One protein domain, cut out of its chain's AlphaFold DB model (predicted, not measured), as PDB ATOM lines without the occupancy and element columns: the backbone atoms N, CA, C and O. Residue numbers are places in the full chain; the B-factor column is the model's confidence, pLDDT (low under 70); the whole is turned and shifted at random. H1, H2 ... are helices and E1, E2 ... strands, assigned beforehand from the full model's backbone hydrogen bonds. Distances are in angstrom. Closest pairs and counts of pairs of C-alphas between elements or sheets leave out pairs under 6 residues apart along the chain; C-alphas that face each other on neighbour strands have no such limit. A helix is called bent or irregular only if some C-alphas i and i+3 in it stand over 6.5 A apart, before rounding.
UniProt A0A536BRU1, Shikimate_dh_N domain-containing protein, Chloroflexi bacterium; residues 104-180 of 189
ATOM      1  N   ALA A 104      28.950 -14.141 -50.402       93.25
ATOM      2  CA  ALA A 104      29.386 -12.853 -49.865       93.25
ATOM      3  C   ALA A 104      28.247 -11.816 -49.754       93.25
ATOM      4  O   ALA A 104      27.996 -11.333 -48.642       93.25
ATOM      5  N   PRO A 105      27.523 -11.471 -50.841       95.31
ATOM      6  CA  PRO A 105      26.390 -10.554 -50.739       95.31
ATOM      7  C   PRO A 105      25.249 -11.140 -49.896       95.31
ATOM      8  O   PRO A 105      24.648 -10.408 -49.110       95.31
ATOM      9  N   GLY A 106      24.995 -12.453 -49.985       95.62
ATOM     10  CA  GLY A 106      23.964 -13.128 -49.194       95.62
ATOM     11  C   GLY A 106      24.238 -13.078 -47.690       95.62
ATOM     12  O   GLY A 106      23.351 -12.728 -46.912       95.62
ATOM     13  N   PHE A 107      25.478 -13.347 -47.269       95.75
ATOM     14  CA  PHE A 107      25.890 -13.224 -45.871       95.75
ATOM     15  C   PHE A 107      25.727 -11.792 -45.365       95.75
ATOM     16  O   PHE A 107      25.155 -11.592 -44.295       95.75
ATOM     17  N   ARG A 108      26.210 -10.800 -46.127       95.38
ATOM     18  CA  ARG A 108      26.096  -9.388 -45.746       95.38
ATOM     19  C   ARG A 108      24.636  -8.995 -45.538       95.38
ATOM     20  O   ARG A 108      24.307  -8.472 -44.481       95.38
ATOM     21  N   ALA A 109      23.777  -9.276 -46.515       96.31
ATOM     22  CA  ALA A 109      22.360  -8.948 -46.424       96.31
ATOM     23  C   ALA A 109      21.704  -9.628 -45.211       96.31
ATOM     24  O   ALA A 109      21.018  -8.971 -44.433       96.31
ATOM     25  N   GLY A 110      21.971 -10.923 -45.007       96.62
ATOM     26  CA  GLY A 110      21.403 -11.682 -43.895       96.62
ATOM     27  C   GLY A 110      21.854 -11.181 -42.522       96.62
ATOM     28  O   GLY A 110      21.031 -11.042 -41.620       96.62
ATOM     29  N   VAL A 111      23.146 -10.882 -42.347       95.69
ATOM     30  CA  VAL A 111      23.670 -10.433 -41.050       95.69
ATOM     31  C   VAL A 111      23.261  -8.997 -40.733       95.69
ATOM     32  O   VAL A 111      22.900  -8.715 -39.595       95.69
ATOM     33  N   GLU A 112      23.271  -8.093 -41.716       96.38
ATOM     34  CA  GLU A 112      22.846  -6.701 -41.514       96.38
ATOM     35  C   GLU A 112      21.350  -6.621 -41.192       96.38
ATOM     36  O   GLU A 112      20.962  -5.844 -40.319       96.38
ATOM     37  N   LEU A 113      20.533  -7.481 -41.815       97.00
ATOM     38  CA  LEU A 113      19.121  -7.642 -41.472       97.00
ATOM     39  C   LEU A 113      18.946  -8.156 -40.037       97.00
ATOM     40  O   LEU A 113      18.207  -7.561 -39.265       97.00
ATOM     41  N   ALA A 114      19.649  -9.228 -39.659       96.62
ATOM     42  CA  ALA A 114      19.509  -9.841 -38.338       96.62
ATOM     43  C   ALA A 114      19.988  -8.942 -37.184       96.62
ATOM     44  O   ALA A 114      19.483  -9.049 -36.070       96.62
ATOM     45  N   MET A 115      20.983  -8.086 -37.429       95.62
ATOM     46  CA  MET A 115      21.489  -7.141 -36.428       95.62
ATOM     47  C   MET A 115      20.785  -5.776 -36.474       95.62
ATOM     48  O   MET A 115      21.092  -4.931 -35.633       95.62
ATOM     49  N   GLU A 116      19.939  -5.532 -37.481       96.56
ATOM     50  CA  GLU A 116      19.321  -4.232 -37.787       96.56
ATOM     51  C   GLU A 116      20.341  -3.081 -37.899       96.56
ATOM     52  O   GLU A 116      20.096  -1.938 -37.506       96.56
ATOM     53  N   ARG A 117      21.543  -3.375 -38.410       95.19
ATOM     54  CA  ARG A 117      22.641  -2.400 -38.528       95.19
ATOM     55  C   ARG A 117      23.681  -2.822 -39.567       95.19
ATOM     56  O   ARG A 117      23.873  -4.018 -39.782       95.19
ATOM     57  N   PRO A 118      24.437  -1.868 -40.140       95.69
ATOM     58  CA  PRO A 118      25.501  -2.194 -41.079       95.69
ATOM     59  C   PRO A 118      26.700  -2.874 -40.401       95.69
ATOM     60  O   PRO A 118      26.983  -2.656 -39.216       95.69
ATOM     61  N   LEU A 119      27.471  -3.623 -41.194       94.12
ATOM     62  CA  LEU A 119      28.772  -4.180 -40.797       94.12
ATOM     63  C   LEU A 119      29.870  -3.114 -40.666       94.12
ATOM     64  O   LEU A 119      30.907  -3.366 -40.043       94.12
ATOM     65  N   ALA A 120      29.656  -1.924 -41.230       94.81
ATOM     66  CA  ALA A 120      30.601  -0.819 -41.166       94.81
ATOM     67  C   ALA A 120      30.982  -0.498 -39.708       94.81
ATOM     68  O   ALA A 120      30.136  -0.254 -38.848       94.81
ATOM     69  N   GLY A 121      32.283  -0.517 -39.413       92.38
ATOM     70  CA  GLY A 121      32.807  -0.275 -38.070       92.38
ATOM     71  C   GLY A 121      32.673  -1.445 -37.085       92.38
ATOM     72  O   GLY A 121      33.114  -1.311 -35.941       92.38
ATOM     73  N   ALA A 122      32.127  -2.597 -37.486       94.06
ATOM     74  CA  ALA A 122      32.002  -3.771 -36.620       94.06
ATOM     75  C   ALA A 122      33.353  -4.465 -36.355       94.06
ATOM     76  O   ALA A 122      34.298  -4.364 -37.140       94.06
ATOM     77  N   SER A 123      33.440  -5.192 -35.239       92.25
ATOM     78  CA  SER A 123      34.508  -6.167 -34.988       92.25
ATOM     79  C   SER A 123      33.918  -7.566 -35.133       92.25
ATOM     80  O   SER A 123      32.999  -7.907 -34.396       92.25
ATOM     81  N   VAL A 124      34.439  -8.362 -36.062       91.69
ATOM     82  CA  VAL A 124      33.874  -9.661 -36.445       91.69
ATOM     83  C   VAL A 124      34.882 -10.774 -36.185       91.69
ATOM     84  O   VAL A 124      36.065 -10.639 -36.501       91.69
ATOM     85  N   VAL A 125      34.409 -11.892 -35.638       90.50
ATOM     86  CA  VAL A 125      35.151 -13.156 -35.585       90.50
ATOM     87  C   VAL A 125      34.481 -14.132 -36.546       90.50
ATOM     88  O   VAL A 125      33.270 -14.319 -36.482       90.50
ATOM     89  N   VAL A 126      35.256 -14.743 -37.441       88.94
ATOM     90  CA  VAL A 126      34.760 -15.704 -38.437       88.94
ATOM     91  C   VAL A 126      35.276 -17.087 -38.075       88.94
ATOM     92  O   VAL A 126      36.480 -17.312 -38.117       88.94
ATOM     93  N   ALA A 127      34.395 -18.019 -37.719       85.44
ATOM     94  CA  ALA A 127      34.790 -19.392 -37.420       85.44
ATOM     95  C   ALA A 127      34.911 -20.229 -38.706       85.44
ATOM     96  O   ALA A 127      33.927 -20.422 -39.418       85.44
ATOM     97  N   GLY A 128      36.111 -20.749 -38.988       77.38
ATOM     98  CA  GLY A 128      36.397 -21.615 -40.138       77.38
ATOM     99  C   GLY A 128      37.348 -21.004 -41.176       77.38
ATOM    100  O   GLY A 128      37.688 -19.825 -41.126       77.38
ATOM    101  N   ALA A 129      37.789 -21.837 -42.129       74.44
ATOM    102  CA  ALA A 129      38.788 -21.476 -43.151       74.44
ATOM    103  C   ALA A 129      38.453 -21.989 -44.573       74.44
ATOM    104  O   ALA A 129      39.311 -22.013 -45.447       74.44
ATOM    105  N   GLY A 130      37.217 -22.446 -44.809       73.75
ATOM    106  CA  GLY A 130      36.768 -22.915 -46.128       73.75
ATOM    107  C   GLY A 130      36.299 -21.785 -47.053       73.75
ATOM    108  O   GLY A 130      36.285 -20.617 -46.672       73.75
ATOM    109  N   GLY A 131      35.821 -22.135 -48.254       72.25
ATOM    110  CA  GLY A 131      35.350 -21.155 -49.249       72.25
ATOM    111  C   GLY A 131      34.245 -20.213 -48.744       72.25
ATOM    112  O   GLY A 131      34.265 -19.028 -49.058       72.25
ATOM    113  N   ALA A 132      33.339 -20.699 -47.889       82.31
ATOM    114  CA  ALA A 132      32.335 -19.846 -47.245       82.31
ATOM    115  C   ALA A 132      32.968 -18.840 -46.265       82.31
ATOM    116  O   ALA A 132      32.593 -17.673 -46.254       82.31
ATOM    117  N   ALA A 133      33.974 -19.254 -45.487       84.69
ATOM    118  CA  ALA A 133      34.688 -18.348 -44.587       84.69
ATOM    119  C   ALA A 133      35.438 -17.259 -45.368       84.69
ATOM    120  O   ALA A 133      35.447 -16.107 -44.946       84.69
ATOM    121  N   HIS A 134      36.011 -17.592 -46.532       84.25
ATOM    122  CA  HIS A 134      36.624 -16.601 -47.421       84.25
ATOM    123  C   HIS A 134      35.601 -15.566 -47.910       84.25
ATOM    124  O   HIS A 134      35.881 -14.370 -47.854       84.25
ATOM    125  N   ALA A 135      34.412 -16.011 -48.328       88.94
ATOM    126  CA  ALA A 135      33.333 -15.121 -48.753       88.94
ATOM    127  C   ALA A 135      32.841 -14.214 -47.611       88.94
ATOM    128  O   ALA A 135      32.658 -13.018 -47.818       88.94
ATOM    129  N   VAL A 136      32.704 -14.749 -46.391       91.94
ATOM    130  CA  VAL A 136      32.339 -13.975 -45.190       91.94
ATOM    131  C   VAL A 136      33.405 -12.935 -44.850       91.94
ATOM    132  O   VAL A 136      33.082 -11.772 -44.614       91.94
ATOM    133  N   VAL A 137      34.686 -13.321 -44.853       89.56
ATOM    134  CA  VAL A 137      35.796 -12.390 -44.612       89.56
ATOM    135  C   VAL A 137      35.786 -11.278 -45.659       89.56
ATOM    136  O   VAL A 137      35.844 -10.110 -45.280       89.56
ATOM    137  N   PHE A 138      35.655 -11.611 -46.947       90.25
ATOM    138  CA  PHE A 138      35.522 -10.615 -48.012       90.25
ATOM    139  C   PHE A 138      34.334  -9.681 -47.761       90.25
ATOM    140  O   PHE A 138      34.519  -8.468 -47.748       90.25
ATOM    141  N   ALA A 139      33.147 -10.222 -47.478       92.75
ATOM    142  CA  ALA A 139      31.943  -9.436 -47.224       92.75
ATOM    143  C   ALA A 139      32.126  -8.443 -46.066       92.75
ATOM    144  O   ALA A 139      31.777  -7.271 -46.201       92.75
ATOM    145  N   CYS A 140      32.729  -8.869 -44.950       92.69
ATOM    146  CA  CYS A 140      33.015  -7.986 -43.820       92.69
ATOM    147  C   CYS A 140      34.009  -6.876 -44.180       92.69
ATOM    148  O   CYS A 140      33.792  -5.718 -43.821       92.69
ATOM    149  N   LEU A 141      35.100  -7.211 -44.875       90.44
ATOM    150  CA  LEU A 141      36.125  -6.233 -45.245       90.44
ATOM    151  C   LEU A 141      35.581  -5.209 -46.246       90.44
ATOM    152  O   LEU A 141      35.777  -4.010 -46.045       90.44
ATOM    153  N   SER A 142      34.859  -5.674 -47.269       89.62
ATOM    154  CA  SER A 142      34.230  -4.843 -48.302       89.62
ATOM    155  C   SER A 142      33.079  -3.989 -47.755       89.62
ATOM    156  O   SER A 142      32.801  -2.920 -48.288       89.62
ATOM    157  N   ALA A 143      32.436  -4.407 -46.658       92.00
ATOM    158  CA  ALA A 143      31.444  -3.603 -45.939       92.00
ATOM    159  C   ALA A 143      32.061  -2.606 -44.935       92.00
ATOM    160  O   ALA A 143      31.334  -1.877 -44.260       92.00
ATOM    161  N   GLY A 144      33.393  -2.554 -44.813       91.06
ATOM    162  CA  GLY A 144      34.083  -1.608 -43.935       91.06
ATOM    163  C   GLY A 144      34.092  -2.009 -42.457       91.06
ATOM    164  O   GLY A 144      34.095  -1.135 -41.582       91.06
ATOM    165  N   ALA A 145      34.087  -3.307 -42.143       92.44
ATOM    166  CA  ALA A 145      34.298  -3.772 -40.775       92.44
ATOM    167  C   ALA A 145      35.631  -3.235 -40.222       92.44
ATOM    168  O   ALA A 145      36.674  -3.281 -40.869       92.44
ATOM    169  N   ARG A 146      35.630  -2.746 -38.978       90.75
ATOM    170  CA  ARG A 146      36.838  -2.216 -38.324       90.75
ATOM    171  C   ARG A 146      37.884  -3.309 -38.106       90.75
ATOM    172  O   ARG A 146      39.088  -3.044 -38.187       90.75
ATOM    173  N   GLN A 147      37.433  -4.513 -37.766       86.62
ATOM    174  CA  GLN A 147      38.303  -5.652 -37.509       86.62
ATOM    175  C   GLN A 147      37.626  -6.959 -37.922       86.62
ATOM    176  O   GLN A 147      36.461  -7.165 -37.600       86.62
ATOM    177  N   VAL A 148      38.377  -7.859 -38.554       87.31
ATOM    178  CA  VAL A 148      37.939  -9.227 -38.864       87.31
ATOM    179  C   VAL A 148      39.008 -10.206 -38.384       87.31
ATOM    180  O   VAL A 148      40.186 -10.053 -38.709       87.31
ATOM    181  N   ALA A 149      38.623 -11.190 -37.578       84.00
ATOM    182  CA  ALA A 149      39.515 -12.212 -37.041       84.00
ATOM    183  C   ALA A 149      39.028 -13.610 -37.462       84.00
ATOM    184  O   ALA A 149      37.997 -14.061 -36.966       84.00
ATOM    185  N   PRO A 150      39.734 -14.310 -38.361       74.44
ATOM    186  CA  PRO A 150      39.424 -15.700 -38.663       74.44
ATOM    187  C   PRO A 150      39.876 -16.602 -37.503       74.44
ATOM    188  O   PRO A 150      41.058 -16.646 -37.159       74.44
ATOM    189  N   LEU A 151      38.939 -17.328 -36.896       71.44
ATOM    190  CA  LEU A 151      39.195 -18.378 -35.916       71.44
ATOM    191  C   LEU A 151      39.424 -19.700 -36.659       71.44
ATOM    192  O   LEU A 151      38.543 -20.188 -37.370       71.44
ATOM    193  N   ARG A 152      40.621 -20.269 -36.496       65.56
ATOM    194  CA  ARG A 152      41.105 -21.426 -37.259       65.56
ATOM    195  C   ARG A 152      41.871 -22.424 -36.381       65.56
ATOM    196  O   ARG A 152      42.538 -21.987 -35.441       65.56
ATOM    197  N   PRO A 153      41.845 -23.732 -36.697       53.53
ATOM    198  CA  PRO A 153      42.832 -24.670 -36.177       53.53
ATOM    199  C   PRO A 153      44.239 -24.340 -36.732       53.53
ATOM    200  O   PRO A 153      44.343 -23.757 -37.815       53.53
ATOM    201  N   PRO A 154      45.331 -24.714 -36.035       48.84
ATOM    202  CA  PRO A 154      46.707 -24.344 -36.406       48.84
ATOM    203  C   PRO A 154      47.146 -24.768 -37.819       48.84
ATOM    204  O   PRO A 154      48.093 -24.206 -38.359       48.84
ATOM    205  N   SER A 155      46.474 -25.753 -38.418       46.44
ATOM    206  CA  SER A 155      46.866 -26.420 -39.665       46.44
ATOM    207  C   SER A 155      46.326 -25.793 -40.958       46.44
ATOM    208  O   SER A 155      46.712 -26.233 -42.038       46.44
ATOM    209  N   SER A 156      45.448 -24.785 -40.902       49.69
ATOM    210  CA  SER A 156      44.833 -24.195 -42.108       49.69
ATOM    211  C   SER A 156      45.423 -22.826 -42.472       49.69
ATOM    212  O   SER A 156      45.390 -21.897 -41.657       49.69
ATOM    213  N   SER A 157      45.916 -22.671 -43.705       47.44
ATOM    214  CA  SER A 157      46.456 -21.413 -44.230       47.44
ATOM    215  C   SER A 157      45.366 -20.524 -44.850       47.44
ATOM    216  O   SER A 157      44.628 -20.930 -45.742       47.44
ATOM    217  N   LEU A 158      45.300 -19.268 -44.395       49.16
ATOM    218  CA  LEU A 158      44.739 -18.153 -45.166       49.16
ATOM    219  C   LEU A 158      45.937 -17.429 -45.770       49.16
ATOM    220  O   LEU A 158      46.599 -16.651 -45.082       49.16
ATOM    221  N   THR A 159      46.281 -17.769 -47.008       46.06
ATOM    222  CA  THR A 159      47.532 -17.313 -47.632       46.06
ATOM    223  C   THR A 159      47.441 -15.874 -48.149       46.06
ATOM    224  O   THR A 159      48.467 -15.225 -48.320       46.06
ATOM    225  N   ALA A 160      46.235 -15.337 -48.355       49.97
ATOM    226  CA  ALA A 160      46.043 -13.977 -48.845       49.97
ATOM    227  C   ALA A 160      44.720 -13.372 -48.363       49.97
ATOM    228  O   ALA A 160      43.741 -14.079 -48.130       49.97
ATOM    229  N   LEU A 161      44.718 -12.046 -48.219       55.66
ATOM    230  CA  LEU A 161      43.523 -11.244 -47.992       55.66
ATOM    231  C   LEU A 161      42.638 -11.285 -49.240       55.66
ATOM    232  O   LEU A 161      43.066 -10.757 -50.267       55.66
ATOM    233  N   PRO A 162      41.423 -11.849 -49.180       58.06
ATOM    234  CA  PRO A 162      40.557 -11.886 -50.338       58.06
ATOM    235  C   PRO A 162      39.823 -10.550 -50.411       58.06
ATOM    236  O   PRO A 162      38.657 -10.512 -50.071       58.06
ATOM    237  N   THR A 163      40.481  -9.431 -50.726       57.56
ATOM    238  CA  THR A 163      39.797  -8.157 -51.035       57.56
ATOM    239  C   THR A 163      40.727  -7.199 -51.789       57.56
ATOM    240  O   THR A 163      41.900  -7.062 -51.439       57.56
ATOM    241  N   SER A 164      40.209  -6.476 -52.789       56.69
ATOM    242  CA  SER A 164      40.919  -5.361 -53.446       56.69
ATOM    243  C   SER A 164      41.239  -4.219 -52.466       56.69
ATOM    244  O   SER A 164      42.205  -3.469 -52.641       56.69
ATOM    245  N   GLU A 165      40.498  -4.135 -51.356       59.97
ATOM    246  CA  GLU A 165      40.748  -3.204 -50.258       59.97
ATOM    247  C   GLU A 165      41.803  -3.701 -49.258       59.97
ATOM    248  O   GLU A 165      41.995  -3.081 -48.213       59.97
ATOM    249  N   ALA A 166      42.544  -4.778 -49.556       60.00
ATOM    250  CA  ALA A 166      43.556  -5.340 -48.653       60.00
ATOM    251  C   ALA A 166      44.572  -4.287 -48.176       60.00
ATOM    252  O   ALA A 166      45.010  -4.320 -47.027       60.00
ATOM    253  N   HIS A 167      44.876  -3.296 -49.022       61.78
ATOM    254  CA  HIS A 167      45.738  -2.155 -48.705       61.78
ATOM    255  C   HIS A 167      45.248  -1.315 -47.506       61.78
ATOM    256  O   HIS A 167      46.060  -0.700 -46.802       61.78
ATOM    257  N   ARG A 168      43.936  -1.304 -47.236       67.94
ATOM    258  CA  ARG A 168      43.314  -0.625 -46.090       67.94
ATOM    259  C   ARG A 168      43.421  -1.416 -44.799       67.94
ATOM    260  O   ARG A 168      43.178  -0.850 -43.742       67.94
ATOM    261  N   TYR A 169      43.816  -2.683 -44.839       70.81
ATOM    262  CA  TYR A 169      43.913  -3.523 -43.653       70.81
ATOM    263  C   TYR A 169      45.379  -3.822 -43.304       70.81
ATOM    264  O   TYR A 169      46.279  -3.822 -44.144       70.81
ATOM    265  N   ARG A 170      45.671  -4.014 -42.014       70.62
ATOM    266  CA  ARG A 170      46.938  -4.601 -41.550       70.62
ATOM    267  C   ARG A 170      46.659  -5.958 -40.937       70.62
ATOM    268  O   ARG A 170      45.818  -6.054 -40.042       70.62
ATOM    269  N   LEU A 171      47.424  -6.952 -41.370       65.31
ATOM    270  CA  LEU A 171      47.584  -8.203 -40.646       65.31
ATOM    271  C   LEU A 171      48.310  -7.911 -39.327       65.31
ATOM    272  O   LEU A 171      49.398  -7.333 -39.312       65.31
ATOM    273  N   ARG A 172      47.689  -8.280 -38.213       61.22
ATOM    274  CA  ARG A 172      48.323  -8.406 -36.898       61.22
ATOM    275  C   ARG A 172      48.329  -9.881 -36.508       61.22
ATOM    276  O   ARG A 172      47.585 -10.669 -37.093       61.22
ATOM    277  N   GLY A 173      49.199 -10.242 -35.559       52.31
ATOM    278  CA  GLY A 173      49.411 -11.622 -35.104       52.31
ATOM    279  C   GLY A 173      48.117 -12.440 -35.007       52.31
ATOM    280  O   GLY A 173      47.055 -11.895 -34.711       52.31
ATOM    281  N   TRP A 174      48.218 -13.740 -35.297       52.41
ATOM    282  CA  TRP A 174      47.098 -14.687 -35.440       52.41
ATOM    283  C   TRP A 174      46.204 -14.506 -36.681       52.41
ATOM    284  O   TRP A 174      45.251 -15.258 -36.852       52.41
ATOM    285  N   GLY A 175      46.540 -13.600 -37.608       60.75
ATOM    286  CA  GLY A 175      45.786 -13.406 -38.858       60.75
ATOM    287  C   GLY A 175      44.636 -12.406 -38.735       60.75
ATOM    288  O   GLY A 175      43.746 -12.380 -39.579       60.75
ATOM    289  N   ILE A 176      44.655 -11.579 -37.689       64.50
ATOM    290  CA  ILE A 176      43.661 -10.535 -37.454       64.50
ATOM    291  C   ILE A 176      43.863  -9.398 -38.450       64.50
ATOM    292  O   ILE A 176      44.960  -8.859 -38.586       64.50
ATOM    293  N   LEU A 177      42.774  -8.963 -39.070       71.12
ATOM    294  CA  LEU A 177      42.741  -7.871 -40.026       71.12
ATOM    295  C   LEU A 177      42.150  -6.645 -39.358       71.12
ATOM    296  O   LEU A 177      41.005  -6.678 -38.916       71.12
ATOM    297  N   ARG A 178      42.922  -5.562 -39.262       71.19
ATOM    298  CA  ARG A 178      42.446  -4.280 -38.723       71.19
ATOM    299  C   ARG A 178      42.485  -3.189 -39.768       71.19
ATOM    300  O   ARG A 178      43.513  -3.015 -40.424       71.19
ATOM    301  N   PHE A 179      41.401  -2.429 -39.853       75.12
ATOM    302  CA  PHE A 179      41.312  -1.251 -40.697       75.12
ATOM    303  C   PHE A 179      42.370  -0.217 -40.282       75.12
ATOM    304  O   PHE A 179      42.497   0.148 -39.109       75.12
ATOM    305  N   ARG A 180      43.154   0.250 -41.250       66.25
ATOM    306  CA  ARG A 180      43.968   1.458 -41.159       66.25
ATOM    307  C   ARG A 180      42.965   2.601 -41.283       66.25
ATOM    308  O   ARG A 180      42.459   2.826 -42.374       66.25
TER     309      ARG A 180
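AT A GLANCE: This is residues 104 to 180 of the 189 residues of the protein "Shikimate_dh_N domain-containing protein" of Chloroflexi bacterium (UniProt A0A536BRU1). A small, twisted four-stranded sheet has one helix, H2, packed along one of its faces, while a second helix, H1, sits off to the side beyond the E1 edge and meets H2 with its first residues. Past the E2 end a long loop, residues 152 to 163, swings out and returns to the short helix H3, which only grazes the sheet. The printed part has 77 residues, with three named helices and four named strands in the order H1 E1 H2 E2 H3 E3 E4; the class is mixed, helices and strands. The sheet is mixed, in the order E1 E2 E4 E3. The whole is compact, with a radius of gyration of the C-alphas of 11.7 A and spans of 35 by 25 by 19 A.

HOW THE PARTS SIT: Start at E2, residues 147 to 151, an inner strand. Its parallel neighbour is the edge strand E1, residues 123 to 127, where N 126 and O 149 are 2.9 A apart, within hydrogen-bond range. On E2's other side look for E4, residues 176 to 179, antiparallel, with N 177 and O 148 at 2.8 A. E4 forms a hairpin with the edge strand E3, residues 169 to 172, with N 172 and O 176 at 2.8 A. From edge to edge the strands' lines turn by 63 degrees. H2, residues 131 to 142, is on one face of the sheet, in two layers, at a height over the sheet of 9.5 A; it lies over E2 and runs along the strands, at 1 degrees to E2 on the local plane. Its closest C-alphas to E2 are those of Val 137 and Val 148, 6.9 A apart. E1, H2 and E2 make a strand-helix-strand unit, two parallel neighbour strands with a helix between them in the chain, and its crossover is right-handed. H1, residues 104 to 115, is not on the sheet; with residues 104 to 108 alone it touches residues 135 to 140 of H2, at a steep tilt of 67 degrees, only just short of about perpendicular, the same way, and the closest C-alphas are those of Ala 104 and Ala 135, 4.7 A. H3, residues 164 to 168, grazes the sheet with residues 165 to 168 and is close to H2 but not clearly touching, the closest C-alphas being those of Ser 142 and Glu 165, 7.0 A. E2, H3 and E3 make a split unit, with E4 between the two strands in the sheet, and a right-handed crossover. In H1 and H2 every O i to N i+4 pair is within hydrogen-bond range; in H3 it is 0 of 1, with 1 of 2 O i to N i+3 pairs within range.

IN THESE COORDINATES: Find C-alpha 104 at (29.386, -12.853, -49.865); from there H1 runs 16.6 A to C-alpha 115. E1 measures 13.4 A, H2 16.4 A and E2 12.9 A. H3 is irregular: C-alphas 164 and 167 are 7.5 A apart. E3 begins at C-alpha 169, (43.913, -3.523, -43.653), and E4 ends at C-alpha 179, (41.312, -1.251, -40.697).

THE WHOLE: The two C-alphas farthest apart are those of Glu 116 and Ser 155, 35.4 A. The printed part has no cut. The link from E2 to H3 is long, with 12 residues; the link from H1 to E1 is short, and the others are tight. The mean pLDDT of the printed part is 78.2, and it is under 70 at residues 152 to 168, 171 to 176 and 180.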